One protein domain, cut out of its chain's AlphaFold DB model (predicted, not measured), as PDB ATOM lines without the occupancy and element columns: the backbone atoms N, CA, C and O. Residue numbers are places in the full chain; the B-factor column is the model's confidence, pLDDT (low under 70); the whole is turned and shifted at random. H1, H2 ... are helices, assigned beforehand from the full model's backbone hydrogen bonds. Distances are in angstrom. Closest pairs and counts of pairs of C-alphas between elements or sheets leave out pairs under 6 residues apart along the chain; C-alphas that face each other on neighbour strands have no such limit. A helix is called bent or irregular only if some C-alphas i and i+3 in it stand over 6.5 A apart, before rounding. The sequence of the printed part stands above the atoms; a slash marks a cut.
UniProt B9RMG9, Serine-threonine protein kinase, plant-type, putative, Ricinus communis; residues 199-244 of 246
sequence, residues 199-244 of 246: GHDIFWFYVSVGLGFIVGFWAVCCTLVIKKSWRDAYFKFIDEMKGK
ATOM      1  N   GLY A 199     151.571  94.717 135.621       59.00
ATOM      2  CA  GLY A 199     151.734  96.007 136.306       59.00
ATOM      3  C   GLY A 199     152.531  97.052 135.512       59.00
ATOM      4  O   GLY A 199     152.235  98.252 135.576       59.00
ATOM      5  N   HIS A 200     153.536  96.620 134.742       65.50
ATOM      6  CA  HIS A 200     154.390  97.548 133.996       65.50
ATOM      7  C   HIS A 200     153.682  98.121 132.762       65.50
ATOM      8  O   HIS A 200     153.840  99.311 132.460       65.50
ATOM      9  N   ASP A 201     152.856  97.309 132.106       66.19
ATOM     10  CA  ASP A 201     152.088  97.701 130.927       66.19
ATOM     11  C   ASP A 201     151.000  98.723 131.275       66.19
ATOM     12  O   ASP A 201     150.830  99.722 130.570       66.19
ATOM     13  N   ILE A 202     150.332  98.556 132.423       78.06
ATOM     14  CA  ILE A 202     149.366  99.539 132.939       78.06
ATOM     15  C   ILE A 202     150.059 100.867 133.278       78.06
ATOM     16  O   ILE A 202     149.529 101.942 132.974       78.06
ATOM     17  N   PHE A 203     151.260 100.819 133.862       75.25
ATOM     18  CA  PHE A 203     152.031 102.025 134.170       75.25
ATOM     19  C   PHE A 203     152.401 102.803 132.898       75.25
ATOM     20  O   PHE A 203     152.153 104.011 132.811       75.25
ATOM     21  N   TRP A 204     152.935 102.119 131.881       80.38
ATOM     22  CA  TRP A 204     153.274 102.751 130.602       80.38
ATOM     23  C   TRP A 204     152.045 103.238 129.840       80.38
ATOM     24  O   TRP A 204     152.100 104.307 129.223       80.38
ATOM     25  N   PHE A 205     150.918 102.531 129.940       86.06
ATOM     26  CA  PHE A 205     149.648 102.988 129.389       86.06
ATOM     27  C   PHE A 205     149.244 104.347 129.981       86.06
ATOM     28  O   PHE A 205     149.010 105.293 129.226       86.06
ATOM     29  N   TYR A 206     149.266 104.509 131.308       80.50
ATOM     30  CA  TYR A 206     148.922 105.783 131.955       80.50
ATOM     31  C   TYR A 206     149.896 106.918 131.620       80.50
ATOM     32  O   TYR A 206     149.462 108.047 131.366       80.50
ATOM     33  N   VAL A 207     151.198 106.627 131.567       86.50
ATOM     34  CA  VAL A 207     152.209 107.603 131.136       86.50
ATOM     35  C   VAL A 207     151.944 108.048 129.692       86.50
ATOM     36  O   VAL A 207     151.994 109.246 129.402       86.50
ATOM     37  N   SER A 208     151.586 107.120 128.799       89.88
ATOM     38  CA  SER A 208     151.277 107.434 127.399       89.88
ATOM     39  C   SER A 208     150.020 108.301 127.249       89.88
ATOM     40  O   SER A 208     150.036 109.284 126.505       89.88
ATOM     41  N   VAL A 209     148.959 108.009 128.010       91.88
ATOM     42  CA  VAL A 209     147.706 108.779 128.003       91.88
ATOM     43  C   VAL A 209     147.936 110.188 128.552       91.88
ATOM     44  O   VAL A 209     147.480 111.164 127.952       91.88
ATOM     45  N   GLY A 210     148.689 110.314 129.649       89.38
ATOM     46  CA  GLY A 210     149.026 111.608 130.245       89.38
ATOM     47  C   GLY A 210     149.846 112.491 129.303       89.38
ATOM     48  O   GLY A 210     149.500 113.653 129.080       89.38
ATOM     49  N   LEU A 211     150.894 111.933 128.688       91.31
ATOM     50  CA  LEU A 211     151.711 112.656 127.710       91.31
ATOM     51  C   LEU A 211     150.906 113.023 126.453       91.31
ATOM     52  O   LEU A 211     151.017 114.151 125.971       91.31
ATOM     53  N   GLY A 212     150.054 112.120 125.962       92.50
ATOM     54  CA  GLY A 212     149.179 112.368 124.814       92.50
ATOM     55  C   GLY A 212     148.185 113.503 125.058       92.50
ATOM     56  O   GLY A 212     148.007 114.362 124.192       92.50
ATOM     57  N   PHE A 213     147.597 113.568 126.255       92.94
ATOM     58  CA  PHE A 213     146.702 114.660 126.636       92.94
ATOM     59  C   PHE A 213     147.429 116.007 126.661       92.94
ATOM     60  O   PHE A 213     146.930 116.979 126.095       92.94
ATOM     61  N   ILE A 214     148.621 116.063 127.264       92.31
ATOM     62  CA  ILE A 214     149.426 117.289 127.323       92.31
ATOM     63  C   ILE A 214     149.753 117.749 125.897       92.31
ATOM     64  O   ILE A 214     149.422 118.873 125.523       92.31
ATOM     65  N   VAL A 215     150.323 116.878 125.063       92.19
ATOM     66  CA  VAL A 215     150.699 117.239 123.686       92.19
ATOM     67  C   VAL A 215     149.481 117.682 122.866       92.19
ATOM     68  O   VAL A 215     149.544 118.711 122.191       92.19
ATOM     69  N   GLY A 216     148.357 116.966 122.960       90.56
ATOM     70  CA  GLY A 216     147.123 117.307 122.248       90.56
ATOM     71  C   GLY A 216     146.521 118.640 122.695       90.56
ATOM     72  O   GLY A 216     146.181 119.481 121.861       90.56
ATOM     73  N   PHE A 217     146.451 118.874 124.005       88.88
ATOM     74  CA  PHE A 217     145.922 120.113 124.572       88.88
ATOM     75  C   PHE A 217     146.767 121.326 124.163       88.88
ATOM     76  O   PHE A 217     146.234 122.322 123.669       88.88
ATOM     77  N   TRP A 218     148.095 121.225 124.277       85.06
ATOM     78  CA  TRP A 218     148.992 122.314 123.890       85.06
ATOM     79  C   TRP A 218     149.010 122.551 122.374       85.06
ATOM     80  O   TRP A 218     149.108 123.702 121.958       85.06
ATOM     81  N   ALA A 219     148.828 121.528 121.534       90.44
ATOM     82  CA  ALA A 219     148.678 121.714 120.086       90.44
ATOM     83  C   ALA A 219     147.416 122.526 119.729       90.44
ATOM     84  O   ALA A 219     147.471 123.443 118.901       90.44
ATOM     85  N   VAL A 220     146.287 122.255 120.392       85.38
ATOM     86  CA  VAL A 220     145.044 123.028 120.216       85.38
ATOM     87  C   VAL A 220     145.220 124.464 120.721       85.38
ATOM     88  O   VAL A 220     144.876 125.415 120.019       85.38
ATOM     89  N   CYS A 221     145.836 124.660 121.888       78.31
ATOM     90  CA  CYS A 221     146.112 126.005 122.397       78.31
ATOM     91  C   CYS A 221     147.073 126.790 121.485       78.31
ATOM     92  O   CYS A 221     146.813 127.954 121.179       78.31
ATOM     93  N   CYS A 222     148.141 126.166 120.981       81.00
ATOM     94  CA  CYS A 222     149.092 126.805 120.067       81.00
ATOM     95  C   CYS A 222     148.439 127.202 118.737       81.00
ATOM     96  O   CYS A 222     148.668 128.307 118.241       81.00
ATOM     97  N   THR A 223     147.585 126.347 118.165       80.31
ATOM     98  CA  THR A 223     146.876 126.668 116.912       80.31
ATOM     99  C   THR A 223     145.900 127.837 117.078       80.31
ATOM    100  O   THR A 223     145.825 128.694 116.191       80.31
ATOM    101  N   LEU A 224     145.232 127.941 118.232       70.50
ATOM    102  CA  LEU A 224     144.359 129.071 118.571       70.50
ATOM    103  C   LEU A 224     145.129 130.380 118.815       70.50
ATOM    104  O   LEU A 224     144.632 131.452 118.467       70.50
ATOM    105  N   VAL A 225     146.345 130.324 119.367       71.19
ATOM    106  CA  VAL A 225     147.174 131.521 119.613       71.19
ATOM    107  C   VAL A 225     147.789 132.070 118.319       71.19
ATOM    108  O   VAL A 225     147.872 133.287 118.146       71.19
ATOM    109  N   ILE A 226     148.190 131.199 117.388       74.81
ATOM    110  CA  ILE A 226     148.908 131.608 116.170       74.81
ATOM    111  C   ILE A 226     147.967 132.226 115.124       74.81
ATOM    112  O   ILE A 226     148.354 133.166 114.424       74.81
ATOM    113  N   LYS A 227     146.718 131.756 115.009       71.38
ATOM    114  CA  LYS A 227     145.775 132.284 114.010       71.38
ATOM    115  C   LYS A 227     144.717 133.191 114.631       71.38
ATOM    116  O   LYS A 227     143.661 132.729 115.060       71.38
ATOM    117  N   LYS A 228     144.949 134.508 114.538       68.56
ATOM    118  CA  LYS A 228     143.986 135.554 114.945       68.56
ATOM    119  C   LYS A 228     142.567 135.305 114.408       68.56
ATOM    120  O   LYS A 228     141.622 135.375 115.176       68.56
ATOM    121  N   SER A 229     142.421 134.904 113.141       75.25
ATOM    122  CA  SER A 229     141.102 134.633 112.541       75.25
ATOM    123  C   SER A 229     140.338 133.472 113.193       75.25
ATOM    124  O   SER A 229     139.114 133.498 113.230       75.25
ATOM    125  N   TRP A 230     141.038 132.456 113.711       71.38
ATOM    126  CA  TRP A 230     140.416 131.287 114.353       71.38
ATOM    127  C   TRP A 230     140.031 131.583 115.796       71.38
ATOM    128  O   TRP A 230     138.947 131.213 116.237       71.38
ATOM    129  N   ARG A 231     140.891 132.318 116.505       76.88
ATOM    130  CA  ARG A 231     140.598 132.855 117.831       76.88
ATOM    131  C   ARG A 231     139.320 133.694 117.819       76.88
ATOM    132  O   ARG A 231     138.441 133.479 118.648       76.88
ATOM    133  N   ASP A 232     139.206 134.612 116.865       74.50
ATOM    134  CA  ASP A 232     138.071 135.532 116.799       74.50
ATOM    135  C   ASP A 232     136.763 134.787 116.434       74.50
ATOM    136  O   ASP A 232     135.703 135.097 116.977       74.50
ATOM    137  N   ALA A 233     136.830 133.735 115.605       79.44
ATOM    138  CA  ALA A 233     135.688 132.860 115.315       79.44
ATOM    139  C   ALA A 233     135.268 131.992 116.519       79.44
ATOM    140  O   ALA A 233     134.077 131.846 116.788       79.44
ATOM    141  N   TYR A 234     136.236 131.450 117.266       77.62
ATOM    142  CA  TYR A 234     135.979 130.648 118.464       77.62
ATOM    143  C   TYR A 234     135.299 131.469 119.568       77.62
ATOM    144  O   TYR A 234     134.292 131.034 120.125       77.62
ATOM    145  N   PHE A 235     135.792 132.680 119.855       79.06
ATOM    146  CA  PHE A 235     135.163 133.548 120.857       79.06
ATOM    147  C   PHE A 235     133.759 133.989 120.443       79.06
ATOM    148  O   PHE A 235     132.856 133.966 121.276       79.06
ATOM    149  N   LYS A 236     133.541 134.279 119.154       80.00
ATOM    150  CA  LYS A 236     132.204 134.596 118.635       80.00
ATOM    151  C   LYS A 236     131.216 133.439 118.830       80.00
ATOM    152  O   LYS A 236     130.078 133.667 119.227       80.00
ATOM    153  N   PHE A 237     131.655 132.202 118.604       81.75
ATOM    154  CA  PHE A 237     130.836 131.010 118.835       81.75
ATOM    155  C   PHE A 237     130.488 130.807 120.322       81.75
ATOM    156  O   PHE A 237     129.344 130.501 120.655       81.75
ATOM    157  N   ILE A 238     131.451 131.008 121.227       79.25
ATOM    158  CA  ILE A 238     131.219 130.903 122.678       79.25
ATOM    159  C   ILE A 238     130.246 131.984 123.175       79.25
ATOM    160  O   ILE A 238     129.371 131.676 123.986       79.25
ATOM    161  N   ASP A 239     130.356 133.217 122.677       79.50
ATOM    162  CA  ASP A 239     129.429 134.301 123.023       79.50
ATOM    163  C   ASP A 239     128.003 134.024 122.518       79.50
ATOM    164  O   ASP A 239     127.038 134.231 123.256       79.50
ATOM    165  N   GLU A 240     127.851 133.462 121.314       82.50
ATOM    166  CA  GLU A 240     126.543 133.032 120.795       82.50
ATOM    167  C   GLU A 240     125.919 131.890 121.612       82.50
ATOM    168  O   GLU A 240     124.697 131.837 121.763       82.50
ATOM    169  N   MET A 241     126.727 130.977 122.159       76.69
ATOM    170  CA  MET A 241     126.229 129.913 123.039       76.69
ATOM    171  C   MET A 241     125.829 130.442 124.418       76.69
ATOM    172  O   MET A 241     124.798 130.030 124.951       76.69
ATOM    173  N   LYS A 242     126.593 131.384 124.985       70.12
ATOM    174  CA  LYS A 242     126.234 132.041 126.253       70.12
ATOM    175  C   LYS A 242     124.925 132.819 126.145       70.12
ATOM    176  O   LYS A 242     124.120 132.739 127.064       70.12
ATOM    177  N   GLY A 243     124.687 133.490 125.019       73.06
ATOM    178  CA  GLY A 243     123.432 134.201 124.753       73.06
ATOM    179  C   GLY A 243     122.218 133.303 124.473       73.06
ATOM    180  O   GLY A 243     121.119 133.816 124.315       73.06
ATOM    181  N   LYS A 244     122.398 131.979 124.373       73.00
ATOM    182  CA  LYS A 244     121.301 131.000 124.247       73.00
ATOM    183  C   LYS A 244     121.001 130.256 125.551       73.00
ATOM    184  O   LYS A 244     120.017 129.526 125.612       73.00
TER     185      LYS A 244
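Overview. This is residues 199 to 244 of the 246 residues of the protein "Serine-threonine protein kinase, plant-type, putative" of Ricinus communis (UniProt B9RMG9). Picture an L of two helices: the long H1 makes the longer limb, and the shorter H2 turns off from its last residues at nearly a right angle. The two meet only at the corner, where one residue links them, and the rest of each limb sticks out alone, residues 199 to 220 of H1 and residues 235 to 244 of H2. The printed part has 46 residues with two named helices, H1 then H2 along the chain, and no named strand; its class is all helix. The whole is extended, with a radius of gyration of the C-alphas of 16.5 A, and flat, spanning 48 by 27 by 6 A.

Arrangement. Begin with the longest helix, H1, residues 199 to 226, and look at its residues 224 to 225, which alone touch H2, residues 228 to 244. Of H2, residues 230 to 231 alone touch H1. H1 and H2 only just touch, and only at the corner by their link, with 3 pairs of C-alphas within 8 A. Their closest C-alphas are those of Leu 224 and Arg 231, 5.4 A apart. Their lines are about perpendicular, at 80 degrees, and their centres are 25.8 A apart. In both H1 and H2, every backbone O i to N i+4 pair is within hydrogen-bond range.

Along the chain. Find C-alpha 199 at (151.734, 96.007, 136.306); from there H1 runs 41.0 A to C-alpha 226 at (148.908, 131.608, 116.170). After Lys 227, H2 begins at C-alpha 228 and runs 24.9 A to C-alpha 244 at (121.301, 131.000, 124.247). Neither helix is bent.

Size, cuts and confidence. Look at Gly 199 and Gly 243 for the two C-alphas farthest apart, 48.9 A. The printed part has no cut, and the link from H1 to H2 is tight. In the B-factor column the mean pLDDT of the printed part is 79.9, and the model's confidence is low, under 70, at residues 199 to 201 and residue 228.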